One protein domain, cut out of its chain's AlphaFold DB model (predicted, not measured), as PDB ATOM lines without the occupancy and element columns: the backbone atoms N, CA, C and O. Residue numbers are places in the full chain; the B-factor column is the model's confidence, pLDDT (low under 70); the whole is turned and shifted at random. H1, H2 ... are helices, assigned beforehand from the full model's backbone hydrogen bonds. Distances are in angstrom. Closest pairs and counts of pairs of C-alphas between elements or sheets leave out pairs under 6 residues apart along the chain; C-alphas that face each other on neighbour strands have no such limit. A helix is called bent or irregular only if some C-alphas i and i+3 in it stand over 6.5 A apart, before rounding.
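AT A GLANCE: This is residues 5 to 190 of the 259 residues of an uncharacterized protein of Acetobacter sp. CAG:267 (UniProt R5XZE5). This is a block of helices: H2, H3 and H4 form an up-and-down bundle, each helix running against the one before it, with H1 at the far end of the block and the slanting hairpin of H7 and H8 at the other end. H5 packs on H3, short H6 packs on the start of H7, and the long unnamed stretch of residues 83 to 118 runs over the outside of H4. The printed part has 186 residues, with eight named helices, H1 to H8 in chain order, and no named strand; the class is all helix. It is compact, with a radius of gyration of the C-alphas of 16.0 A, and spans 48 by 33 by 29 A.

IN THESE COORDINATES: H1 is residues 5 to 12, beginning at C-alpha 5 (10.070, -22.572, -31.663). H2 is residues 22 to 35, 16.4 A long, and H3 residues 46 to 62, 22.2 A. H2 is irregular, but only just, with C-alphas 28 and 31 6.9 A apart; H3 is irregular, with C-alphas 54 and 57 8.3 A apart and a kink of 77 degrees near residue 55. H4, residues 64 to 82, is 25.5 A long and begins at C-alpha 64 (25.383, -18.122, -37.964). H5 is residues 119 to 127 and H6 residues 129 to 134. H7, residues 139 to 152, is 19.9 A long; H8, residues 174 to 188, is 20.6 A and ends at C-alpha 188 (38.201, -9.079, -26.140).

HOW THE PARTS SIT: H2 and H3 form a helical hairpin at a shallow tilt of 16 degrees; their closest C-alphas, of Met 34 and Phe 48, are 4.8 A apart. H3 and H4 form another, at 27 degrees, closest at Cys 60 and Gly 67, with C-alphas 4.4 A apart. H1 only just touches H2, with 3 pairs of C-alphas within 8 A, the closest those of Thr 12 and Met 33 at 6.8 A. H5 touches H3, the same way at 23 degrees, closest at the C-alphas of Ala 53 and Phe 124, 4.2 A apart. H7 touches H4 with residues 141 to 145 alone; the C-alphas of Ser 79 and Ile 145, their closest, are 6.9 A apart. H6 touches H7, closest at the C-alphas of Leu 133 and Arg 139, 4.2 A apart. H7 and H8 form a helical hairpin at a steep tilt of 44 degrees, with the C-alphas of Ala 146 and Ala 181 closest at 4.5 A. H1 and H8 are apart. Every O i to N i+4 pair is within hydrogen-bond range in H1, H5, H6, H7 and H8; the counts are 7 of 10 in H2, 11 of 13 in H3 and 14 of 15 in H4.

THE WHOLE: The C-alphas farthest apart, of Asn 19 and Glu 161, are 50.3 A apart. The printed part has no cut. The links H4 to H5 and H7 to H8 are long, with 36 and 21 residues. Mean pLDDT of the printed part is 84.2; it is under 70 at residues 37 to 43, 81, 86 to 94, 106 to 115 and 162 to 168.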
ATOM      1  N   PHE A   5      11.272 -22.562 -30.830       94.62
ATOM      2  CA  PHE A   5      10.070 -22.572 -31.663       94.62
ATOM      3  C   PHE A   5       8.790 -22.442 -30.840       94.62
ATOM      4  O   PHE A   5       7.943 -21.637 -31.196       94.62
ATOM      5  N   SER A   6       8.681 -23.123 -29.695       94.31
ATOM      6  CA  SER A   6       7.519 -22.976 -28.806       94.31
ATOM      7  C   SER A   6       7.338 -21.535 -28.315       94.31
ATOM      8  O   SER A   6       6.211 -21.049 -28.240       94.31
ATOM      9  N   TYR A   7       8.439 -20.834 -28.026       94.94
ATOM     10  CA  TYR A   7       8.406 -19.411 -27.699       94.94
ATOM     11  C   TYR A   7       7.895 -18.586 -28.884       94.94
ATOM     12  O   TYR A   7       6.958 -17.806 -28.723       94.94
ATOM     13  N   LEU A   8       8.475 -18.777 -30.074       94.38
ATOM     14  CA  LEU A   8       8.099 -18.035 -31.280       94.38
ATOM     15  C   LEU A   8       6.623 -18.232 -31.640       94.38
ATOM     16  O   LEU A   8       5.926 -17.249 -31.893       94.38
ATOM     17  N   GLU A   9       6.120 -19.464 -31.603       95.19
ATOM     18  CA  GLU A   9       4.715 -19.782 -31.889       95.19
ATOM     19  C   GLU A   9       3.773 -19.074 -30.908       95.19
ATOM     20  O   GLU A   9       2.764 -18.492 -31.305       95.19
ATOM     21  N   LYS A  10       4.143 -19.032 -29.625       93.62
ATOM     22  CA  LYS A  10       3.381 -18.353 -28.574       93.62
ATOM     23  C   LYS A  10       3.368 -16.831 -28.724       93.62
ATOM     24  O   LYS A  10       2.321 -16.226 -28.514       93.62
ATOM     25  N   VAL A  11       4.505 -16.202 -29.040       91.12
ATOM     26  CA  VAL A  11       4.589 -14.728 -29.117       91.12
ATOM     27  C   VAL A  11       4.106 -14.164 -30.451       91.12
ATOM     28  O   VAL A  11       3.681 -13.012 -30.494       91.12
ATOM     29  N   THR A  12       4.145 -14.955 -31.525       90.56
ATOM     30  CA  THR A  12       3.721 -14.515 -32.866       90.56
ATOM     31  C   THR A  12       2.349 -15.045 -33.281       90.56
ATOM     32  O   THR A  12       1.726 -14.482 -34.179       90.56
ATOM     33  N   GLY A  13       1.863 -16.121 -32.653       93.56
ATOM     34  CA  GLY A  13       0.641 -16.821 -33.056       93.56
ATOM     35  C   GLY A  13       0.783 -17.644 -34.345       93.56
ATOM     36  O   GLY A  13      -0.204 -18.205 -34.824       93.56
ATOM     37  N   VAL A  14       1.985 -17.722 -34.928       93.62
ATOM     38  CA  VAL A  14       2.260 -18.509 -36.134       93.62
ATOM     39  C   VAL A  14       2.672 -19.914 -35.722       93.62
ATOM     40  O   VAL A  14       3.701 -20.071 -35.088       93.62
ATOM     41  N   ASN A  15       1.903 -20.930 -36.114       95.06
ATOM     42  CA  ASN A  15       2.158 -22.327 -35.745       95.06
ATOM     43  C   ASN A  15       3.004 -23.084 -36.786       95.06
ATOM     44  O   ASN A  15       3.092 -22.686 -37.955       95.06
ATOM     45  N   ASN A  16       3.512 -24.251 -36.376       92.31
ATOM     46  CA  ASN A  16       4.281 -25.200 -37.183       92.31
ATOM     47  C   ASN A  16       5.585 -24.598 -37.722       92.31
ATOM     48  O   ASN A  16       5.962 -24.842 -38.873       92.31
ATOM     49  N   LEU A  17       6.268 -23.794 -36.902       94.56
ATOM     50  CA  LEU A  17       7.511 -23.129 -37.307       94.56
ATOM     51  C   LEU A  17       8.666 -24.119 -37.502       94.56
ATOM     52  O   LEU A  17       9.521 -23.891 -38.352       94.56
ATOM     53  N   GLU A  18       8.650 -25.249 -36.793       93.75
ATOM     54  CA  GLU A  18       9.648 -26.323 -36.929       93.75
ATOM     55  C   GLU A  18       9.698 -26.941 -38.337       93.75
ATOM     56  O   GLU A  18      10.728 -27.481 -38.734       93.75
ATOM     57  N   ASN A  19       8.607 -26.837 -39.106       93.94
ATOM     58  CA  ASN A  19       8.497 -27.388 -40.461       93.94
ATOM     59  C   ASN A  19       8.908 -26.391 -41.559       93.94
ATOM     60  O   ASN A  19       8.814 -26.710 -42.745       93.94
ATOM     61  N   ARG A  20       9.313 -25.173 -41.187       95.31
ATOM     62  CA  ARG A  20       9.710 -24.109 -42.116       95.31
ATOM     63  C   ARG A  20      11.230 -24.000 -42.178       95.31
ATOM     64  O   ARG A  20      11.934 -24.388 -41.247       95.31
ATOM     65  N   SER A  21      11.750 -23.455 -43.277       96.19
ATOM     66  CA  SER A  21      13.172 -23.115 -43.328       96.19
ATOM     67  C   SER A  21      13.463 -21.998 -42.325       96.19
ATOM     68  O   SER A  21      12.624 -21.134 -42.079       96.19
ATOM     69  N   TRP A  22      14.663 -21.990 -41.747       96.06
ATOM     70  CA  TRP A  22      15.023 -20.949 -40.787       96.06
ATOM     71  C   TRP A  22      15.000 -19.547 -41.411       96.06
ATOM     72  O   TRP A  22      14.506 -18.612 -40.790       96.06
ATOM     73  N   GLN A  23      15.419 -19.432 -42.674       96.75
ATOM     74  CA  GLN A  23      15.281 -18.217 -43.478       96.75
ATOM     75  C   GLN A  23      13.824 -17.724 -43.538       96.75
ATOM     76  O   GLN A  23      13.571 -16.551 -43.284       96.75
ATOM     77  N   ASP A  24      12.861 -18.615 -43.807       96.19
ATOM     78  CA  ASP A  24      11.433 -18.267 -43.837       96.19
ATOM     79  C   ASP A  24      10.937 -17.792 -42.466       96.19
ATOM     80  O   ASP A  24      10.216 -16.801 -42.372       96.19
ATOM     81  N   VAL A  25      11.366 -18.450 -41.386       96.50
ATOM     82  CA  VAL A  25      11.021 -18.036 -40.018       96.50
ATOM     83  C   VAL A  25      11.587 -16.647 -39.700       96.50
ATOM     84  O   VAL A  25      10.886 -15.812 -39.132       96.50
ATOM     85  N   VAL A  26      12.832 -16.356 -40.080       95.69
ATOM     86  CA  VAL A  26      13.451 -15.043 -39.848       95.69
ATOM     87  C   VAL A  26      12.748 -13.952 -40.660       95.69
ATOM     88  O   VAL A  26      12.307 -12.952 -40.087       95.69
ATOM     89  N   ASP A  27      12.601 -14.163 -41.967       94.31
ATOM     90  CA  ASP A  27      12.135 -13.139 -42.903       94.31
ATOM     91  C   ASP A  27      10.631 -12.877 -42.808       94.31
ATOM     92  O   ASP A  27      10.205 -11.743 -43.020       94.31
ATOM     93  N   ASN A  28       9.823 -13.894 -42.485       93.25
ATOM     94  CA  ASN A  28       8.360 -13.792 -42.499       93.25
ATOM     95  C   ASN A  28       7.714 -13.817 -41.106       93.25
ATOM     96  O   ASN A  28       6.516 -13.555 -41.000       93.25
ATOM     97  N   VAL A  29       8.472 -14.111 -40.041       93.31
ATOM     98  CA  VAL A  29       7.935 -14.188 -38.671       93.31
ATOM     99  C   VAL A  29       8.718 -13.291 -37.717       93.31
ATOM    100  O   VAL A  29       8.173 -12.299 -37.238       93.31
ATOM    101  N   ILE A  30       9.999 -13.574 -37.466       94.00
ATOM    102  CA  ILE A  30      10.774 -12.868 -36.429       94.00
ATOM    103  C   ILE A  30      10.915 -11.380 -36.764       94.00
ATOM    104  O   ILE A  30      10.474 -10.522 -35.997       94.00
ATOM    105  N   LEU A  31      11.515 -11.045 -37.909       91.38
ATOM    106  CA  LEU A  31      11.815  -9.649 -38.230       91.38
ATOM    107  C   LEU A  31      10.547  -8.806 -38.454       91.38
ATOM    108  O   LEU A  31      10.441  -7.743 -37.834       91.38
ATOM    109  N   PRO A  32       9.547  -9.244 -39.251       88.69
ATOM    110  CA  PRO A  32       8.341  -8.447 -39.470       88.69
ATOM    111  C   PRO A  32       7.477  -8.263 -38.222       88.69
ATOM    112  O   PRO A  32       6.852  -7.212 -38.089       88.69
ATOM    113  N   MET A  33       7.417  -9.259 -37.326       88.19
ATOM    114  CA  MET A  33       6.498  -9.230 -36.179       88.19
ATOM    115  C   MET A  33       7.145  -8.722 -34.887       88.19
ATOM    116  O   MET A  33       6.415  -8.338 -33.974       88.19
ATOM    117  N   MET A  34       8.483  -8.713 -34.790       87.12
ATOM    118  CA  MET A  34       9.195  -8.366 -33.550       87.12
ATOM    119  C   MET A  34      10.152  -7.175 -33.702       87.12
ATOM    120  O   MET A  34      10.235  -6.352 -32.789       87.12
ATOM    121  N   ALA A  35      10.884  -7.072 -34.820       80.06
ATOM    122  CA  ALA A  35      11.818  -5.965 -35.061       80.06
ATOM    123  C   ALA A  35      11.147  -4.766 -35.762       80.06
ATOM    124  O   ALA A  35      11.564  -3.633 -35.537       80.06
ATOM    125  N   TYR A  36      10.070  -5.022 -36.517       72.31
ATOM    126  CA  TYR A  36       9.282  -4.077 -37.321       72.31
ATOM    127  C   TYR A  36      10.099  -3.331 -38.401       72.31
ATOM    128  O   TYR A  36      11.208  -2.859 -38.155       72.31
ATOM    129  N   PRO A  37       9.583  -3.173 -39.633       66.44
ATOM    130  CA  PRO A  37      10.277  -2.396 -40.658       66.44
ATOM    131  C   PRO A  37      10.308  -0.894 -40.313       66.44
ATOM    132  O   PRO A  37       9.425  -0.381 -39.624       66.44
ATOM    133  N   ALA A  38      11.281  -0.171 -40.878       58.78
ATOM    134  CA  ALA A  38      11.617   1.237 -40.640       58.78
ATOM    135  C   ALA A  38      10.460   2.249 -40.758       58.78
ATOM    136  O   ALA A  38      10.632   3.408 -40.421       58.78
ATOM    137  N   ASN A  39       9.253   1.885 -41.172       57.41
ATOM    138  CA  ASN A  39       8.134   2.831 -41.236       57.41
ATOM    139  C   ASN A  39       7.219   2.784 -39.998       57.41
ATOM    140  O   ASN A  39       6.173   3.429 -39.996       57.41
ATOM    141  N   GLN A  40       7.595   2.045 -38.945       56.44
ATOM    142  CA  GLN A  40       6.818   1.925 -37.704       56.44
ATOM    143  C   GLN A  40       7.489   2.629 -36.508       56.44
ATOM    144  O   GLN A  40       8.713   2.747 -36.441       56.44
ATOM    145  N   ARG A  41       6.670   3.126 -35.570       48.78
ATOM    146  CA  ARG A  41       7.095   3.680 -34.268       48.78
ATOM    147  C   ARG A  41       7.566   2.520 -33.368       48.78
ATOM    148  O   ARG A  41       6.962   1.457 -33.439       48.78
ATOM    149  N   ASN A  42       8.594   2.712 -32.532       54.50
ATOM    150  CA  ASN A  42       9.261   1.658 -31.729       54.50
ATOM    151  C   ASN A  42      10.013   0.602 -32.564       54.50
ATOM    152  O   ASN A  42       9.783  -0.600 -32.432       54.50
ATOM    153  N   ARG A  43      10.917   1.065 -33.433       65.25
ATOM    154  CA  ARG A  43      11.783   0.197 -34.245       65.25
ATOM    155  C   ARG A  43      12.694  -0.629 -33.336       65.25
ATOM    156  O   ARG A  43      13.287  -0.080 -32.410       65.25
ATOM    157  N   ILE A  44      12.786  -1.928 -33.616       79.75
ATOM    158  CA  ILE A  44      13.454  -2.936 -32.785       79.75
ATOM    159  C   ILE A  44      12.810  -2.988 -31.389       79.75
ATOM    160  O   ILE A  44      13.329  -2.469 -30.401       79.75
ATOM    161  N   GLY A  45      11.614  -3.579 -31.328       78.31
ATOM    162  CA  GLY A  45      10.786  -3.575 -30.124       78.31
ATOM    163  C   GLY A  45      11.329  -4.452 -28.990       78.31
ATOM    164  O   GLY A  45      12.136  -5.360 -29.198       78.31
ATOM    165  N   ASN A  46      10.799  -4.244 -27.779       85.88
ATOM    166  CA  ASN A  46      11.142  -5.042 -26.594       85.88
ATOM    167  C   ASN A  46      10.954  -6.549 -26.821       85.88
ATOM    168  O   ASN A  46      11.717  -7.344 -26.286       85.88
ATOM    169  N   ALA A  47       9.978  -6.954 -27.643       89.25
ATOM    170  CA  ALA A  47       9.776  -8.356 -27.999       89.25
ATOM    171  C   ALA A  47      11.008  -8.951 -28.702       89.25
ATOM    172  O   ALA A  47      11.452 -10.036 -28.332       89.25
ATOM    173  N   PHE A  48      11.590  -8.230 -29.664       91.88
ATOM    174  CA  PHE A  48      12.808  -8.659 -30.349       91.88
ATOM    175  C   PHE A  48      14.018  -8.649 -29.418       91.88
ATOM    176  O   PHE A  48      14.761  -9.625 -29.379       91.88
ATOM    177  N   MET A  49      14.178  -7.594 -28.613       92.12
ATOM    178  CA  MET A  49      15.277  -7.509 -27.644       92.12
ATOM    179  C   MET A  49      15.226  -8.651 -26.626       92.12
ATOM    180  O   MET A  49      16.234  -9.314 -26.396       92.12
ATOM    181  N   LYS A  50      14.039  -8.949 -26.086       93.38
ATOM    182  CA  LYS A  50      13.814 -10.080 -25.181       93.38
ATOM    183  C   LYS A  50      14.124 -11.415 -25.854       93.38
ATOM    184  O   LYS A  50      14.801 -12.250 -25.263       93.38
ATOM    185  N   PHE A  51      13.638 -11.613 -27.078       96.00
ATOM    186  CA  PHE A  51      13.902 -12.826 -27.846       96.00
ATOM    187  C   PHE A  51      15.397 -13.045 -28.067       96.00
ATOM    188  O   PHE A  51      15.899 -14.134 -27.799       96.00
ATOM    189  N   MET A  52      16.121 -12.007 -28.490       96.50
ATOM    190  CA  MET A  52      17.562 -12.109 -28.674       96.50
ATOM    191  C   MET A  52      18.269 -12.335 -27.335       96.50
ATOM    192  O   MET A  52      19.108 -13.224 -27.251       96.50
ATOM    193  N   ALA A  53      17.897 -11.644 -26.259       95.94
ATOM    194  CA  ALA A  53      18.479 -11.884 -24.938       95.94
ATOM    195  C   ALA A  53      18.325 -13.344 -24.464       95.94
ATOM    196  O   ALA A  53      19.249 -13.896 -23.871       95.94
ATOM    197  N   GLU A  54      17.183 -13.980 -24.741       96.25
ATOM    198  CA  GLU A  54      16.870 -15.339 -24.275       96.25
ATOM    199  C   GLU A  54      17.413 -16.440 -25.202       96.25
ATOM    200  O   GLU A  54      17.907 -17.460 -24.724       96.25
ATOM    201  N   PHE A  55      17.371 -16.234 -26.522       96.94
ATOM    202  CA  PHE A  55      17.623 -17.286 -27.516       96.94
ATOM    203  C   PHE A  55      18.839 -17.041 -28.419       96.94
ATOM    204  O   PHE A  55      19.020 -17.777 -29.390       96.94
ATOM    205  N   THR A  56      19.708 -16.064 -28.120       95.75
ATOM    206  CA  THR A  56      20.882 -15.735 -28.962       95.75
ATOM    207  C   THR A  56      21.700 -16.964 -29.367       95.75
ATOM    208  O   THR A  56      22.031 -17.117 -30.544       95.75
ATOM    209  N   GLN A  57      22.009 -17.870 -28.430       94.50
ATOM    210  CA  GLN A  57      22.801 -19.062 -28.757       94.50
ATOM    211  C   GLN A  57      22.071 -20.005 -29.716       94.50
ATOM    212  O   GLN A  57      22.692 -20.545 -30.628       94.50
ATOM    213  N   ASP A  58      20.770 -20.216 -29.525       95.12
ATOM    214  CA  ASP A  58      19.987 -21.099 -30.388       95.12
ATOM    215  C   ASP A  58      19.851 -20.510 -31.790       95.12
ATOM    216  O   ASP A  58      20.043 -21.220 -32.776       95.12
ATOM    217  N   VAL A  59      19.607 -19.202 -31.872       95.38
ATOM    218  CA  VAL A  59      19.568 -18.442 -33.122       95.38
ATOM    219  C   VAL A  59      20.884 -18.581 -33.895       95.38
ATOM    220  O   VAL A  59      20.861 -18.968 -35.063       95.38
ATOM    221  N   CYS A  60      22.028 -18.352 -33.244       93.94
ATOM    222  CA  CYS A  60      23.340 -18.445 -33.896       93.94
ATOM    223  C   CYS A  60      23.720 -19.889 -34.267       93.94
ATOM    224  O   CYS A  60      24.380 -20.106 -35.279       93.94
ATOM    225  N   ARG A  61      23.288 -20.892 -33.486       93.94
ATOM    226  CA  ARG A  61      23.495 -22.317 -33.813       93.94
ATOM    227  C   ARG A  61      22.649 -22.785 -34.994       93.94
ATOM    228  O   ARG A  61      23.057 -23.720 -35.680       93.94
ATOM    229  N   LYS A  62      21.459 -22.210 -35.192       94.00
ATOM    230  CA  LYS A  62      20.592 -22.551 -36.329       94.00
ATOM    231  C   LYS A  62      21.176 -22.053 -37.639       94.00
ATOM    232  O   LYS A  62      21.216 -22.819 -38.598       94.00
ATOM    233  N   ASP A  63      21.619 -20.803 -37.658       95.62
ATOM    234  CA  ASP A  63      22.285 -20.193 -38.801       95.62
ATOM    235  C   ASP A  63      23.131 -19.020 -38.310       95.62
ATOM    236  O   ASP A  63      22.604 -18.016 -37.823       95.62
ATOM    237  N   GLU A  64      24.450 -19.148 -38.429       93.75
ATOM    238  CA  GLU A  64      25.383 -18.122 -37.964       93.75
ATOM    239  C   GLU A  64      25.227 -16.812 -38.751       93.75
ATOM    240  O   GLU A  64      25.357 -15.727 -38.184       93.75
ATOM    241  N   HIS A  65      24.934 -16.879 -40.052       93.31
ATOM    242  CA  HIS A  65      24.810 -15.686 -40.883       93.31
ATOM    243  C   HIS A  65      23.575 -14.871 -40.491       93.31
ATOM    244  O   HIS A  65      23.692 -13.680 -40.193       93.31
ATOM    245  N   LEU A  66      22.409 -15.518 -40.423       94.94
ATOM    246  CA  LEU A  66      21.165 -14.870 -39.998       94.94
ATOM    247  C   LEU A  66      21.204 -14.469 -38.521       94.94
ATOM    248  O   LEU A  66      20.674 -13.418 -38.156       94.94
ATOM    249  N   GLY A  67      21.871 -15.261 -37.677       95.31
ATOM    250  CA  GLY A  67      22.107 -14.921 -36.279       95.31
ATOM    251  C   GLY A  67      22.895 -13.622 -36.124       95.31
ATOM    252  O   GLY A  67      22.444 -12.721 -35.421       95.31
ATOM    253  N   ASN A  68      24.004 -13.473 -36.853       93.94
ATOM    254  CA  ASN A  68      24.801 -12.244 -36.847       93.94
ATOM    255  C   ASN A  68      24.008 -11.022 -37.336       93.94
ATOM    256  O   ASN A  68      24.143  -9.942 -36.767       93.94
ATOM    257  N   ILE A  69      23.150 -11.183 -38.350       93.31
ATOM    258  CA  ILE A  69      22.271 -10.105 -38.832       93.31
ATOM    259  C   ILE A  69      21.299  -9.660 -37.733       93.31
ATOM    260  O   ILE A  69      21.151  -8.463 -37.490       93.31
ATOM    261  N   MET A  70      20.652 -10.604 -37.046       94.50
ATOM    262  CA  MET A  70      19.727 -10.284 -35.954       94.50
ATOM    263  C   MET A  70      20.434  -9.670 -34.742       94.50
ATOM    264  O   MET A  70      19.894  -8.751 -34.126       94.50
ATOM    265  N   LEU A  71      21.648 -10.128 -34.418       95.00
ATOM    266  CA  LEU A  71      22.478  -9.522 -33.376       95.00
ATOM    267  C   LEU A  71      22.871  -8.086 -33.725       95.00
ATOM    268  O   LEU A  71      22.774  -7.214 -32.870       95.00
ATOM    269  N   GLU A  72      23.257  -7.820 -34.973       92.12
ATOM    270  CA  GLU A  72      23.577  -6.467 -35.433       92.12
ATOM    271  C   GLU A  72      22.356  -5.540 -35.350       92.12
ATOM    272  O   GLU A  72      22.466  -4.426 -34.842       92.12
ATOM    273  N   ILE A  73      21.167  -6.016 -35.740       89.81
ATOM    274  CA  ILE A  73      19.910  -5.273 -35.549       89.81
ATOM    275  C   ILE A  73      19.689  -4.966 -34.058       89.81
ATOM    276  O   ILE A  73      19.417  -3.823 -33.703       89.81
ATOM    277  N   ALA A  74      19.846  -5.945 -33.163       91.25
ATOM    278  CA  ALA A  74      19.662  -5.729 -31.725       91.25
ATOM    279  C   ALA A  74      20.699  -4.758 -31.129       91.25
ATOM    280  O   ALA A  74      20.343  -3.884 -30.342       91.25
ATOM    281  N   MET A  75      21.970  -4.851 -31.526       91.00
ATOM    282  CA  MET A  75      23.013  -3.921 -31.078       91.00
ATOM    283  C   MET A  75      22.755  -2.496 -31.572       91.00
ATOM    284  O   MET A  75      22.960  -1.551 -30.819       91.00
ATOM    285  N   GLN A  76      22.214  -2.320 -32.780       86.25
ATOM    286  CA  GLN A  76      21.802  -1.002 -33.265       86.25
ATOM    287  C   GLN A  76      20.735  -0.349 -32.378       86.25
ATOM    288  O   GLN A  76      20.763   0.868 -32.224       86.25
ATOM    289  N   ARG A  77      19.843  -1.122 -31.739       83.50
ATOM    290  CA  ARG A  77      18.902  -0.591 -30.734       83.50
ATOM    291  C   ARG A  77      19.611  -0.087 -29.481       83.50
ATOM    292  O   ARG A  77      19.173   0.903 -28.902       83.50
ATOM    293  N   ILE A  78      20.674  -0.767 -29.060       86.31
ATOM    294  CA  ILE A  78      21.486  -0.329 -27.924       86.31
ATOM    295  C   ILE A  78      22.210   0.973 -28.285       86.31
ATOM    296  O   ILE A  78      22.133   1.946 -27.546       86.31
ATOM    297  N   SER A  79      22.839   1.018 -29.453       82.56
ATOM    298  CA  SER A  79      23.662   2.148 -29.890       82.56
ATOM    299  C   SER A  79      22.859   3.386 -30.306       82.56
ATOM    300  O   SER A  79      23.359   4.504 -30.229       82.56
ATOM    301  N   ASP A  80      21.597   3.221 -30.714       75.94
ATOM    302  CA  ASP A  80      20.682   4.316 -31.070       75.94
ATOM    303  C   ASP A  80      19.979   4.908 -29.830       75.94
ATOM    304  O   ASP A  80      18.763   5.097 -29.800       75.94
ATOM    305  N   GLY A  81      20.748   5.160 -28.763       66.94
ATOM    306  CA  GLY A  81      20.317   5.941 -27.599       66.94
ATOM    307  C   GLY A  81      20.504   5.295 -26.225       66.94
ATOM    308  O   GLY A  81      20.583   6.044 -25.248       66.94
ATOM    309  N   ALA A  82      20.639   3.965 -26.122       71.88
ATOM    310  CA  ALA A  82      20.756   3.283 -24.824       71.88
ATOM    311  C   ALA A  82      22.197   3.274 -24.302       71.88
ATOM    312  O   ALA A  82      22.408   3.436 -23.101       71.88
ATOM    313  N   VAL A  83      23.173   3.112 -25.205       77.31
ATOM    314  CA  VAL A  83      24.604   3.297 -24.943       77.31
ATOM    315  C   VAL A  83      25.247   4.156 -26.043       77.31
ATOM    316  O   VAL A  83      25.185   3.815 -27.219       77.31
ATOM    317  N   LEU A  84      25.885   5.266 -25.665       77.31
ATOM    318  CA  LEU A  84      26.621   6.159 -26.545       77.31
ATOM    319  C   LEU A  84      28.011   5.594 -26.708       77.31
ATOM    320  O   LEU A  84      28.618   5.069 -25.773       77.31
ATOM    321  N   HIS A  85      28.532   5.770 -27.906       76.88
ATOM    322  CA  HIS A  85      29.913   5.454 -28.176       76.88
ATOM    323  C   HIS A  85      30.776   6.683 -27.895       76.88
ATOM    324  O   HIS A  85      30.375   7.794 -28.244       76.88
ATOM    325  N   PRO A  86      31.951   6.500 -27.272       68.00
ATOM    326  CA  PRO A  86      32.878   7.602 -27.062       68.00
ATOM    327  C   PRO A  86      33.324   8.199 -28.408       68.00
ATOM    328  O   PRO A  86      33.333   7.488 -29.410       68.00
ATOM    329  N   ASP A  87      33.768   9.462 -28.409       62.03
ATOM    330  CA  ASP A  87      34.145  10.290 -29.584       62.03
ATOM    331  C   ASP A  87      35.269   9.734 -30.496       62.03
ATOM    332  O   ASP A  87      35.729  10.399 -31.429       62.03
ATOM    333  N   ASP A  88      35.748   8.521 -30.240       60.62
ATOM    334  CA  ASP A  88      36.590   7.785 -31.177       60.62
ATOM    335  C   ASP A  88      35.739   7.459 -32.419       60.62
ATOM    336  O   ASP A  88      34.574   7.091 -32.238       60.62
ATOM    337  N   PRO A  89      36.241   7.580 -33.669       48.75
ATOM    338  CA  PRO A  89      35.566   6.994 -34.817       48.75
ATOM    339  C   PRO A  89      35.247   5.554 -34.460       48.75
ATOM    340  O   PRO A  89      36.127   4.697 -34.353       48.75
ATOM    341  N   THR A  90      33.964   5.335 -34.205       51.09
ATOM    342  CA  THR A  90      33.402   4.043 -33.883       51.09
ATOM    343  C   THR A  90      33.968   3.076 -34.907       51.09
ATOM    344  O   THR A  90      34.058   3.459 -36.082       51.09
ATOM    345  N   PRO A  91      34.382   1.854 -34.540       48.62
ATOM    346  CA  PRO A  91      34.639   0.890 -35.585       48.62
ATOM    347  C   PRO A  91      33.417   0.881 -36.497       48.62
ATOM    348  O   PRO A  91      32.291   0.774 -36.019       48.62
ATOM    349  N   THR A  92      33.634   1.118 -37.788       53.97
ATOM    350  CA  THR A  92      32.578   1.104 -38.793       53.97
ATOM    351  C   THR A  92      31.908  -0.259 -38.709       53.97
ATOM    352  O   THR A  92      32.476  -1.244 -39.182       53.97
ATOM    353  N   PHE A  93      30.767  -0.340 -38.024       65.88
ATOM    354  CA  PHE A  93      30.029  -1.589 -37.896       65.88
ATOM    355  C   PHE A  93      29.612  -2.029 -39.296       65.88
ATOM    356  O   PHE A  93      29.343  -1.184 -40.161       65.88
ATOM    357  N   GLU A  94      29.619  -3.335 -39.557       65.56
ATOM    358  CA  GLU A  94      29.266  -3.825 -40.884       65.56
ATOM    359  C   GLU A  94      27.839  -3.390 -41.222       65.56
ATOM    360  O   GLU A  94      26.892  -3.649 -40.480       65.56
ATOM    361  N   ALA A  95      27.683  -2.711 -42.359       75.12
ATOM    362  CA  ALA A  95      26.364  -2.333 -42.828       75.12
ATOM    363  C   ALA A  95      25.521  -3.599 -43.024       75.12
ATOM    364  O   ALA A  95      25.966  -4.549 -43.675       75.12
ATOM    365  N   LEU A  96      24.285  -3.578 -42.521       85.06
ATOM    366  CA  LEU A  96      23.346  -4.674 -42.736       85.06
ATOM    367  C   LEU A  96      23.237  -4.996 -44.240       85.06
ATOM    368  O   LEU A  96      23.219  -4.069 -45.074       85.06
ATOM    369  N   PRO A  97      23.127  -6.287 -44.613       89.19
ATOM    370  CA  PRO A  97      22.860  -6.667 -45.992       89.19
ATOM    371  C   PRO A  97      21.605  -5.964 -46.509       89.19
ATOM    372  O   PRO A  97      20.674  -5.706 -45.747       89.19
ATOM    373  N   GLN A  98      21.561  -5.672 -47.812       88.38
ATOM    374  CA  GLN A  98      20.514  -4.839 -48.419       88.38
ATOM    375  C   GLN A  98      19.086  -5.275 -48.044       88.38
ATOM    376  O   GLN A  98      18.250  -4.414 -47.783       88.38
ATOM    377  N   ALA A  99      18.828  -6.585 -47.969       89.69
ATOM    378  CA  ALA A  99      17.527  -7.148 -47.600       89.69
ATOM    379  C   ALA A  99      17.082  -6.792 -46.166       89.69
ATOM    380  O   ALA A  99      15.889  -6.682 -45.906       89.69
ATOM    381  N   TYR A 100      18.028  -6.551 -45.255       89.19
ATOM    382  CA  TYR A 100      17.768  -6.342 -43.827       89.19
ATOM    383  C   TYR A 100      17.906  -4.898 -43.367       89.19
ATOM    384  O   TYR A 100      17.524  -4.577 -42.243       89.19
ATOM    385  N   ARG A 101      18.396  -3.994 -44.225       84.88
ATOM    386  CA  ARG A 101      18.592  -2.579 -43.863       84.88
ATOM    387  C   ARG A 101      17.317  -1.928 -43.333       84.88
ATOM    388  O   ARG A 101      17.395  -1.074 -42.463       84.88
ATOM    389  N   THR A 102      16.140  -2.346 -43.810       84.19
ATOM    390  CA  THR A 102      14.848  -1.829 -43.327       84.19
ATOM    391  C   THR A 102      14.560  -2.127 -41.854       84.19
ATOM    392  O   THR A 102      13.640  -1.525 -41.317       84.19
ATOM    393  N   TYR A 103      15.287  -3.041 -41.212       83.00
ATOM    394  CA  TYR A 103      15.131  -3.359 -39.788       83.00
ATOM    395  C   TYR A 103      16.187  -2.678 -38.909       83.00
ATOM    396  O   TYR A 103      16.058  -2.687 -37.689       83.00
ATOM    397  N   GLY A 104      17.225  -2.088 -39.511       77.12
ATOM    398  CA  GLY A 104      18.257  -1.347 -38.789       77.12
ATOM    399  C   GLY A 104      17.823   0.067 -38.408       77.12
ATOM    400  O   GLY A 104      16.917   0.648 -39.015       77.12
ATOM    401  N   SER A 105      18.520   0.661 -37.437       70.31
ATOM    402  CA  SER A 105      18.279   2.048 -37.008       70.31
ATOM    403  C   SER A 105      18.737   3.082 -38.050       70.31
ATOM    404  O   SER A 105      18.176   4.172 -38.138       70.31
ATOM    405  N   GLN A 106      19.685   2.720 -38.924       60.50
ATOM    406  CA  GLN A 106      20.320   3.624 -39.899       60.50
ATOM    407  C   GLN A 106      19.416   4.078 -41.066       60.50
ATOM    408  O   GLN A 106      19.806   4.948 -41.843       60.50
ATOM    409  N   ASN A 107      18.220   3.500 -41.227       50.16
ATOM    410  CA  ASN A 107      17.469   3.564 -42.488       50.16
ATOM    411  C   ASN A 107      16.318   4.584 -42.551       50.16
ATOM    412  O   ASN A 107      15.430   4.464 -43.394       50.16
ATOM    413  N   GLY A 108      16.343   5.630 -41.724       41.47
ATOM    414  CA  GLY A 108      15.555   6.830 -42.011       41.47
ATOM    415  C   GLY A 108      15.024   7.557 -40.788       41.47
ATOM    416  O   GLY A 108      14.354   6.967 -39.949       41.47
ATOM    417  N   TYR A 109      15.223   8.871 -40.810       41.22
ATOM    418  CA  TYR A 109      14.691   9.912 -39.931       41.22
ATOM    419  C   TYR A 109      15.528  10.356 -38.723       41.22
ATOM    420  O   TYR A 109      15.583   9.731 -37.670       41.22
ATOM    421  N   LEU A 110      16.072  11.561 -38.916       38.84
ATOM    422  CA  LEU A 110      16.357  12.606 -37.940       38.84
ATOM    423  C   LEU A 110      15.212  12.711 -36.909       38.84
ATOM    424  O   LEU A 110      14.117  13.151 -37.258       38.84
ATOM    425  N   GLY A 111      15.460  12.327 -35.656       41.97
ATOM    426  CA  GLY A 111      14.539  12.586 -34.536       41.97
ATOM    427  C   GLY A 111      13.792  11.382 -33.954       41.97
ATOM    428  O   GLY A 111      12.777  11.588 -33.289       41.97
ATOM    429  N   GLY A 112      14.253  10.147 -34.180       43.69
ATOM    430  CA  GLY A 112      13.741   8.973 -33.465       43.69
ATOM    431  C   GLY A 112      14.000   9.084 -31.961       43.69
ATOM    432  O   GLY A 112      15.086   9.485 -31.552       43.69
ATOM    433  N   GLU A 113      12.985   8.784 -31.145       50.97
ATOM    434  CA  GLU A 113      13.109   8.719 -29.684       50.97
ATOM    435  C   GLU A 113      14.345   7.863 -29.336       50.97
ATOM    436  O   GLU A 113      14.386   6.707 -29.776       50.97
ATOM    437  N   PRO A 114      15.339   8.399 -28.595       54.28
ATOM    438  CA  PRO A 114      16.498   7.623 -28.180       54.28
ATOM    439  C   PRO A 114      16.015   6.304 -27.588       54.28
ATOM    440  O   PRO A 114      15.045   6.288 -26.822       54.28
ATOM    441  N   GLY A 115      16.655   5.194 -27.941       59.84
ATOM    442  CA  GLY A 115      16.409   3.930 -27.274       59.84
ATOM    443  C   GLY A 115      16.694   4.079 -25.792       59.84
ATOM    444  O   GLY A 115      17.839   4.049 -25.376       59.84
ATOM    445  N   LEU A 116      15.657   4.292 -24.985       70.50
ATOM    446  CA  LEU A 116      15.817   4.405 -23.543       70.50
ATOM    447  C   LEU A 116      16.309   3.062 -22.997       70.50
ATOM    448  O   LEU A 116      15.878   1.999 -23.460       70.50
ATOM    449  N   MET A 117      17.199   3.107 -22.008       81.62
ATOM    450  CA  MET A 117      17.669   1.898 -21.339       81.62
ATOM    451  C   MET A 117      16.491   1.265 -20.586       81.62
ATOM    452  O   MET A 117      15.984   1.819 -19.606       81.62
ATOM    453  N   GLY A 118      16.029   0.117 -21.081       85.06
ATOM    454  CA  GLY A 118      14.970  -0.697 -20.487       85.06
ATOM    455  C   GLY A 118      15.475  -2.083 -20.099       85.06
ATOM    456  O   GLY A 118      16.606  -2.457 -20.422       85.06
ATOM    457  N   LYS A 119      14.617  -2.870 -19.443       89.88
ATOM    458  CA  LYS A 119      15.005  -4.196 -18.954       89.88
ATOM    459  C   LYS A 119      15.462  -5.130 -20.072       89.88
ATOM    460  O   LYS A 119      16.438  -5.846 -19.903       89.88
ATOM    461  N   GLU A 120      14.798  -5.108 -21.219       90.62
ATOM    462  CA  GLU A 120      15.155  -5.963 -22.351       90.62
ATOM    463  C   GLU A 120      16.494  -5.561 -22.988       90.62
ATOM    464  O   GLU A 120      17.206  -6.420 -23.504       90.62
ATOM    465  N   CYS A 121      16.869  -4.279 -22.915       90.00
ATOM    466  CA  CYS A 121      18.195  -3.813 -23.323       90.00
ATOM    467  C   CYS A 121      19.271  -4.297 -22.341       90.00
ATOM    468  O   CYS A 121      20.296  -4.815 -22.778       90.00
ATOM    469  N   GLU A 122      19.029  -4.183 -21.029       92.75
ATOM    470  CA  GLU A 122      19.941  -4.715 -20.007       92.75
ATOM    471  C   GLU A 122      20.097  -6.236 -20.130       92.75
ATOM    472  O   GLU A 122      21.219  -6.734 -20.168       92.75
ATOM    473  N   ASP A 123      18.992  -6.974 -20.275       95.44
ATOM    474  CA  ASP A 123      19.013  -8.426 -20.458       95.44
ATOM    475  C   ASP A 123      19.794  -8.812 -21.725       95.44
ATOM    476  O   ASP A 123      20.545  -9.788 -21.708       95.44
ATOM    477  N   PHE A 124      19.659  -8.056 -22.822       95.56
ATOM    478  CA  PHE A 124      20.457  -8.273 -24.029       95.56
ATOM    479  C   PHE A 124      21.947  -8.023 -23.770       95.56
ATOM    480  O   PHE A 124      22.778  -8.852 -24.144       95.56
ATOM    481  N   ILE A 125      22.300  -6.921 -23.101       95.50
ATOM    482  CA  ILE A 125      23.697  -6.618 -22.768       95.50
ATOM    483  C   ILE A 125      24.295  -7.745 -21.920       95.50
ATOM    484  O   ILE A 125      25.382  -8.227 -22.220       95.50
ATOM    485  N   VAL A 126      23.579  -8.212 -20.898       96.69
ATOM    486  CA  VAL A 126      24.067  -9.254 -19.988       96.69
ATOM    487  C   VAL A 126      24.176 -10.617 -20.680       96.69
ATOM    488  O   VAL A 126      25.172 -11.315 -20.494       96.69
ATOM    489  N   ASN A 127      23.178 -11.003 -21.482       96.69
ATOM    490  CA  ASN A 127      23.055 -12.382 -21.970       96.69
ATOM    491  C   ASN A 127      23.541 -12.588 -23.412       96.69
ATOM    492  O   ASN A 127      24.077 -13.649 -23.732       96.69
ATOM    493  N   ALA A 128      23.364 -11.599 -24.291       96.88
ATOM    494  CA  ALA A 128      23.651 -11.723 -25.721       96.88
ATOM    495  C   ALA A 128      24.967 -11.049 -26.136       96.88
ATOM    496  O   ALA A 128      25.657 -11.551 -27.029       96.88
ATOM    497  N   LEU A 129      25.366  -9.954 -25.478       96.25
ATOM    498  CA  LEU A 129      26.614  -9.252 -25.806       96.25
ATOM    499  C   LEU A 129      27.873 -10.137 -25.690       96.25
ATOM    500  O   LEU A 129      28.722 -10.037 -26.577       96.25
ATOM    501  N   PRO A 130      28.006 -11.057 -24.705       96.50
ATOM    502  CA  PRO A 130      29.122 -12.007 -24.664       96.50
ATOM    503  C   PRO A 130      29.245 -12.858 -25.928       96.50
ATOM    504  O   PRO A 130      30.352 -13.080 -26.410       96.50
ATOM    505  N   VAL A 131      28.117 -13.284 -26.504       95.56
ATOM    506  CA  VAL A 131      28.110 -14.033 -27.767       95.56
ATOM    507  C   VAL A 131      28.544 -13.117 -28.910       95.56
ATOM    508  O   VAL A 131      29.414 -13.482 -29.697       95.56
ATOM    509  N   CYS A 132      28.038 -11.880 -28.952       95.56
ATOM    510  CA  CYS A 132      28.449 -10.890 -29.954       95.56
ATOM    511  C   CYS A 132      29.965 -10.634 -29.941       95.56
ATOM    512  O   CYS A 132      30.562 -10.429 -30.998       95.56
ATOM    513  N   LEU A 133      30.594 -10.648 -28.764       95.19
ATOM    514  CA  LEU A 133      32.038 -10.466 -28.593       95.19
ATOM    515  C   LEU A 133      32.855 -11.655 -29.121       95.19
ATOM    516  O   LEU A 133      34.006 -11.482 -29.532       95.19
ATOM    517  N   GLU A 134      32.284 -12.856 -29.159       93.38
ATOM    518  CA  GLU A 134      32.959 -14.048 -29.677       93.38
ATOM    519  C   GLU A 134      32.987 -14.073 -31.211       93.38
ATOM    520  O   GLU A 134      34.015 -14.436 -31.793       93.38
ATOM    521  N   HIS A 135      31.941 -13.578 -31.881       89.38
ATOM    522  CA  HIS A 135      31.858 -13.564 -33.346       89.38
ATOM    523  C   HIS A 135      32.561 -12.353 -33.976       89.38
ATOM    524  O   HIS A 135      32.296 -11.199 -33.648       89.38
ATOM    525  N   ALA A 136      33.430 -12.599 -34.964       87.06
ATOM    526  CA  ALA A 136      34.221 -11.551 -35.622       87.06
ATOM    527  C   ALA A 136      33.367 -10.448 -36.281       87.06
ATOM    528  O   ALA A 136      33.790  -9.295 -36.323       87.06
ATOM    529  N   LYS A 137      32.169 -10.799 -36.764       88.12
ATOM    530  CA  LYS A 137      31.245  -9.896 -37.468       88.12
ATOM    531  C   LYS A 137      30.573  -8.871 -36.555       88.12
ATOM    532  O   LYS A 137      30.310  -7.756 -36.984       88.12
ATOM    533  N   THR A 138      30.341  -9.236 -35.298       91.12
ATOM    534  CA  THR A 138      29.619  -8.419 -34.313       91.12
ATOM    535  C   THR A 138      30.531  -7.855 -33.227       91.12
ATOM    536  O   THR A 138      30.177  -6.866 -32.586       91.12
ATOM    537  N   ARG A 139      31.727  -8.434 -33.030       91.75
ATOM    538  CA  ARG A 139      32.650  -8.083 -31.936       91.75
ATOM    539  C   ARG A 139      32.948  -6.599 -31.870       91.75
ATOM    540  O   ARG A 139      32.988  -6.031 -30.786       91.75
ATOM    541  N   SER A 140      33.156  -5.973 -33.021       89.19
ATOM    542  CA  SER A 140      33.516  -4.562 -33.070       89.19
ATOM    543  C   SER A 140      32.407  -3.656 -32.531       89.19
ATOM    544  O   SER A 140      32.693  -2.691 -31.828       89.19
ATOM    545  N   HIS A 141      31.148  -3.996 -32.817       90.00
ATOM    546  CA  HIS A 141      29.975  -3.297 -32.301       90.00
ATOM    547  C   HIS A 141      29.751  -3.572 -30.823       90.00
ATOM    548  O   HIS A 141      29.581  -2.643 -30.035       90.00
ATOM    549  N   ALA A 142      29.890  -4.828 -30.419       93.69
ATOM    550  CA  ALA A 142      29.792  -5.198 -29.019       93.69
ATOM    551  C   ALA A 142      30.861  -4.516 -28.143       93.69
ATOM    552  O   ALA A 142      30.561  -4.080 -27.034       93.69
ATOM    553  N   LEU A 143      32.092  -4.367 -28.647       93.12
ATOM    554  CA  LEU A 143      33.151  -3.620 -27.963       93.12
ATOM    555  C   LEU A 143      32.832  -2.129 -27.856       93.12
ATOM    556  O   LEU A 143      33.106  -1.542 -26.815       93.12
ATOM    557  N   ALA A 144      32.234  -1.516 -28.880       90.00
ATOM    558  CA  ALA A 144      31.819  -0.116 -28.804       90.00
ATOM    559  C   ALA A 144      30.767   0.104 -27.704       90.00
ATOM    560  O   ALA A 144      30.902   1.042 -26.920       90.00
ATOM    561  N   ILE A 145      29.801  -0.813 -27.573       91.56
ATOM    562  CA  ILE A 145      28.832  -0.818 -26.467       91.56
ATOM    563  C   ILE A 145      29.553  -0.984 -25.121       91.56
ATOM    564  O   ILE A 145      29.302  -0.223 -24.187       91.56
ATOM    565  N   ALA A 146      30.484  -1.937 -25.006       94.38
ATOM    566  CA  ALA A 146      31.241  -2.146 -23.772       94.38
ATOM    567  C   ALA A 146      32.049  -0.896 -23.374       94.38
ATOM    568  O   ALA A 146      31.977  -0.452 -22.230       94.38
ATOM    569  N   PHE A 147      32.765  -0.272 -24.311       91.81
ATOM    570  CA  PHE A 147      33.497   0.966 -24.042       91.81
ATOM    571  C   PHE A 147      32.572   2.142 -23.733       91.81
ATOM    572  O   PHE A 147      32.928   2.955 -22.887       91.81
ATOM    573  N   GLY A 148      31.390   2.220 -24.347       90.06
ATOM    574  CA  GLY A 148      30.365   3.200 -23.992       90.06
ATOM    575  C   GLY A 148      29.923   3.066 -22.535       90.06
ATOM    576  O   GLY A 148      29.998   4.024 -21.770       90.06
ATOM    577  N   LEU A 149      29.573   1.851 -22.102       91.88
ATOM    578  CA  LEU A 149      29.233   1.574 -20.702       91.88
ATOM    579  C   LEU A 149      30.387   1.939 -19.760       91.88
ATOM    580  O   LEU A 149      30.177   2.621 -18.762       91.88
ATOM    581  N   VAL A 150      31.618   1.546 -20.096       92.38
ATOM    582  CA  VAL A 150      32.802   1.878 -19.295       92.38
ATOM    583  C   VAL A 150      33.077   3.380 -19.272       92.38
ATOM    584  O   VAL A 150      33.551   3.873 -18.257       92.38
ATOM    585  N   HIS A 151      32.773   4.126 -20.331       89.44
ATOM    586  CA  HIS A 151      32.979   5.572 -20.384       89.44
ATOM    587  C   HIS A 151      32.002   6.299 -19.451       89.44
ATOM    588  O   HIS A 151      32.417   7.112 -18.617       89.44
ATOM    589  N   TYR A 152      30.720   5.946 -19.536       88.12
ATOM    590  CA  TYR A 152      29.634   6.694 -18.907       88.12
ATOM    591  C   TYR A 152      29.165   6.146 -17.552       88.12
ATOM    592  O   TYR A 152      28.391   6.813 -16.880       88.12
ATOM    593  N   LEU A 153      29.660   4.994 -17.087       89.44
ATOM    594  CA  LEU A 153      29.397   4.481 -15.732       89.44
ATOM    595  C   LEU A 153      30.651   4.468 -14.874       89.44
ATOM    596  O   LEU A 153      31.691   4.022 -15.344       89.44
ATOM    597  N   ASN A 154      30.586   4.905 -13.618       89.00
ATOM    598  CA  ASN A 154      31.686   4.706 -12.666       89.00
ATOM    599  C   ASN A 154      31.674   3.295 -12.035       89.00
ATOM    600  O   ASN A 154      30.804   2.476 -12.324       89.00
ATOM    601  N   GLU A 155      32.651   3.003 -11.169       89.56
ATOM    602  CA  GLU A 155      32.799   1.681 -10.529       89.56
ATOM    603  C   GLU A 155      31.639   1.305  -9.596       89.56
ATOM    604  O   GLU A 155      31.375   0.121  -9.366       89.56
ATOM    605  N   ASP A 156      30.920   2.307  -9.094       90.38
ATOM    606  CA  ASP A 156      29.711   2.133  -8.293       90.38
ATOM    607  C   ASP A 156      28.452   1.990  -9.155       90.38
ATOM    608  O   ASP A 156      27.375   1.690  -8.638       90.38
ATOM    609  N   GLY A 157      28.595   2.105 -10.479       88.31
ATOM    610  CA  GLY A 157      27.497   2.016 -11.430       88.31
ATOM    611  C   GLY A 157      26.729   3.314 -11.607       88.31
ATOM    612  O   GLY A 157      25.619   3.282 -12.135       88.31
ATOM    613  N   GLU A 158      27.282   4.437 -11.161       88.38
ATOM    614  CA  GLU A 158      26.654   5.742 -11.303       88.38
ATOM    615  C   GLU A 158      27.005   6.361 -12.650       88.38
ATOM    616  O   GLU A 158      28.168   6.415 -13.074       88.38
ATOM    617  N   GLU A 159      25.968   6.879 -13.285       86.19
ATOM    618  CA  GLU A 159      26.035   7.606 -14.536       86.19
ATOM    619  C   GLU A 159      26.902   8.861 -14.425       86.19
ATOM    620  O   GLU A 159      26.806   9.648 -13.482       86.19
ATOM    621  N   GLN A 160      27.753   9.048 -15.423       82.56
ATOM    622  CA  GLN A 160      28.605  10.208 -15.603       82.56
ATOM    623  C   GLN A 160      28.116  10.985 -16.822       82.56
ATOM    624  O   GLN A 160      27.613  10.413 -17.785       82.56
ATOM    625  N   GLU A 161      28.274  12.308 -16.781       75.81
ATOM    626  CA  GLU A 161      27.951  13.199 -17.906       75.81
ATOM    627  C   GLU A 161      26.466  13.189 -18.332       75.81
ATOM    628  O   GLU A 161      26.127  13.668 -19.410       75.81
ATOM    629  N   GLY A 162      25.568  12.702 -17.463       65.38
ATOM    630  CA  GLY A 162      24.130  12.641 -17.741       65.38
ATOM    631  C   GLY A 162      23.784  11.694 -18.890       65.38
ATOM    632  O   GLY A 162      22.791  11.923 -19.589       65.38
ATOM    633  N   TYR A 163      24.626  10.672 -19.101       65.94
ATOM    634  CA  TYR A 163      24.417   9.670 -20.123       65.94
ATOM    635  C   TYR A 163      24.034   8.262 -19.626       65.94
ATOM    636  O   TYR A 163      24.872   7.405 -19.360       65.94
ATOM    637  N   MET A 164      22.730   8.025 -19.587       60.84
ATOM    638  CA  MET A 164      21.979   6.807 -19.892       60.84
ATOM    639  C   MET A 164      20.541   7.206 -19.602       60.84
ATOM    640  O   MET A 164      20.151   7.345 -18.448       60.84
ATOM    641  N   LEU A 165      19.732   7.443 -20.634       55.91
ATOM    642  CA  LEU A 165      18.340   7.829 -20.416       55.91
ATOM    643  C   LEU A 165      17.556   6.597 -19.938       55.91
ATOM    644  O   LEU A 165      16.862   5.930 -20.707       55.91
ATOM    645  N   GLY A 166      17.706   6.258 -18.658       55.38
ATOM    646  CA  GLY A 166      16.783   5.393 -17.958       55.38
ATOM    647  C   GLY A 166      15.382   5.965 -18.124       55.38
ATOM    648  O   GLY A 166      15.155   7.178 -18.091       55.38
ATOM    649  N   THR A 167      14.413   5.091 -18.355       58.81
ATOM    650  CA  THR A 167      13.015   5.517 -18.274       58.81
ATOM    651  C   THR A 167      12.699   5.872 -16.816       58.81
ATOM    652  O   THR A 167      13.239   5.251 -15.904       58.81
ATOM    653  N   VAL A 168      11.745   6.777 -16.558       59.69
ATOM    654  CA  VAL A 168      11.192   6.998 -15.193       59.69
ATOM    655  C   VAL A 168      10.736   5.674 -14.543       59.69
ATOM    656  O   VAL A 168      10.633   5.561 -13.326       59.69
ATOM    657  N   THR A 169      10.474   4.656 -15.365       70.62
ATOM    658  CA  THR A 169       9.970   3.335 -14.992       70.62
ATOM    659  C   THR A 169      11.038   2.250 -14.807       70.62
ATOM    660  O   THR A 169      10.680   1.153 -14.383       70.62
ATOM    661  N   TYR A 170      12.315   2.502 -15.118       82.69
ATOM    662  CA  TYR A 170      13.369   1.485 -15.038       82.69
ATOM    663  C   TYR A 170      14.728   2.075 -14.664       82.69
ATOM    664  O   TYR A 170      15.246   2.944 -15.361       82.69
ATOM    665  N   ALA A 171      15.321   1.539 -13.598       84.38
ATOM    666  CA  ALA A 171      16.688   1.831 -13.191       84.38
ATOM    667  C   ALA A 171      17.577   0.618 -13.526       84.38
ATOM    668  O   ALA A 171      17.380  -0.437 -12.914       84.38
ATOM    669  N   PRO A 172      18.516   0.733 -14.482       86.12
ATOM    670  CA  PRO A 172      19.405  -0.367 -14.830       86.12
ATOM    671  C   PRO A 172      20.392  -0.674 -13.703       86.12
ATOM    672  O   PRO A 172      20.772   0.212 -12.930       86.12
ATOM    673  N   ASN A 173      20.878  -1.914 -13.632       92.00
ATOM    674  CA  ASN A 173      21.956  -2.265 -12.706       92.00
ATOM    675  C   ASN A 173      23.316  -1.764 -13.228       92.00
ATOM    676  O   ASN A 173      24.130  -2.530 -13.750       92.00
ATOM    677  N   GLY A 174      23.580  -0.465 -13.068       91.62
ATOM    678  CA  GLY A 174      24.799   0.178 -13.565       91.62
ATOM    679  C   GLY A 174      26.084  -0.481 -13.059       91.62
ATOM    680  O   GLY A 174      27.040  -0.631 -13.815       91.62
ATOM    681  N   LYS A 175      26.112  -0.966 -11.811       94.06
ATOM    682  CA  LYS A 175      27.311  -1.599 -11.240       94.06
ATOM    683  C   LYS A 175      27.637  -2.917 -11.931       94.06
ATOM    684  O   LYS A 175      28.801  -3.192 -12.236       94.06
ATOM    685  N   LEU A 176      26.609  -3.727 -12.194       95.69
ATOM    686  CA  LEU A 176      26.744  -4.953 -12.974       95.69
ATOM    687  C   LEU A 176      27.217  -4.635 -14.395       95.69
ATOM    688  O   LEU A 176      28.198  -5.222 -14.848       95.69
ATOM    689  N   LEU A 177      26.558  -3.684 -15.065       94.62
ATOM    690  CA  LEU A 177      26.885  -3.290 -16.434       94.62
ATOM    691  C   LEU A 177      28.326  -2.783 -16.560       94.62
ATOM    692  O   LEU A 177      29.045  -3.248 -17.440       94.62
ATOM    693  N   TYR A 178      28.781  -1.913 -15.654       94.12
ATOM    694  CA  TYR A 178      30.169  -1.444 -15.620       94.12
ATOM    695  C   TYR A 178      31.157  -2.598 -15.428       94.12
ATOM    696  O   TYR A 178      32.128  -2.727 -16.175       94.12
ATOM    697  N   THR A 179      30.897  -3.461 -14.440       95.56
ATOM    698  CA  THR A 179      31.789  -4.578 -14.099       95.56
ATOM    699  C   THR A 179      31.958  -5.524 -15.284       95.56
ATOM    700  O   THR A 179      33.083  -5.874 -15.643       95.56
ATOM    701  N   LEU A 180      30.848  -5.911 -15.916       97.19
ATOM    702  CA  LEU A 180      30.861  -6.787 -17.081       97.19
ATOM    703  C   LEU A 180      31.525  -6.114 -18.283       97.19
ATOM    704  O   LEU A 180      32.409  -6.705 -18.899       97.19
ATOM    705  N   ALA A 181      31.160  -4.868 -18.584       95.38
ATOM    706  CA  ALA A 181      31.707  -4.137 -19.718       95.38
ATOM    707  C   ALA A 181      33.228  -3.970 -19.622       95.38
ATOM    708  O   ALA A 181      33.929  -4.189 -20.610       95.38
ATOM    709  N   ARG A 182      33.754  -3.679 -18.426       94.94
ATOM    710  CA  ARG A 182      35.199  -3.625 -18.181       94.94
ATOM    711  C   ARG A 182      35.866  -4.982 -18.414       94.94
ATOM    712  O   ARG A 182      36.858  -5.052 -19.135       94.94
ATOM    713  N   GLN A 183      35.306  -6.059 -17.857       95.88
ATOM    714  CA  GLN A 183      35.828  -7.416 -18.063       95.88
ATOM    715  C   GLN A 183      35.837  -7.806 -19.543       95.88
ATOM    716  O   GLN A 183      36.783  -8.428 -20.021       95.88
ATOM    717  N   TRP A 184      34.794  -7.441 -20.284       97.06
ATOM    718  CA  TRP A 184      34.694  -7.720 -21.708       97.06
ATOM    719  C   TRP A 184      35.671  -6.894 -22.537       97.06
ATOM    720  O   TRP A 184      36.350  -7.462 -23.391       97.06
ATOM    721  N   ALA A 185      35.788  -5.594 -22.270       93.94
ATOM    722  CA  ALA A 185      36.754  -4.733 -22.940       93.94
ATOM    723  C   ALA A 185      38.180  -5.273 -22.759       93.94
ATOM    724  O   ALA A 185      38.885  -5.483 -23.740       93.94
ATOM    725  N   GLU A 186      38.566  -5.601 -21.525       92.62
ATOM    726  CA  GLU A 186      39.907  -6.108 -21.210       92.62
ATOM    727  C   GLU A 186      40.166  -7.534 -21.737       92.62
ATOM    728  O   GLU A 186      41.315  -7.896 -21.987       92.62
ATOM    729  N   LYS A 187      39.117  -8.342 -21.949       95.56
ATOM    730  CA  LYS A 187      39.228  -9.708 -22.494       95.56
ATOM    731  C   LYS A 187      39.275  -9.751 -24.023       95.56
ATOM    732  O   LYS A 187      39.984 -10.590 -24.577       95.56
ATOM    733  N   TYR A 188      38.460  -8.941 -24.700       94.44
ATOM    734  CA  TYR A 188      38.201  -9.079 -26.140       94.44
ATOM    735  C   TYR A 188      38.842  -7.989 -27.003       94.44
ATOM    736  O   TYR A 188      38.986  -8.207 -28.210       94.44
ATOM    737  N   ALA A 189      39.217  -6.838 -26.437       92.88
ATOM    738  CA  ALA A 189      39.950  -5.808 -27.167       92.88
ATOM    739  C   ALA A 189      41.464  -6.041 -27.076       92.88
ATOM    740  O   ALA A 189      41.980  -6.570 -26.093       92.88
ATOM    741  N   ASP A 190      42.189  -5.627 -28.114       91.75
ATOM    742  CA  ASP A 190      43.646  -5.576 -28.060       91.75
ATOM    743  C   ASP A 190      44.134  -4.423 -27.159       91.75
ATOM    744  O   ASP A 190      43.410  -3.462 -26.877       91.75
TER     745      ASP A 190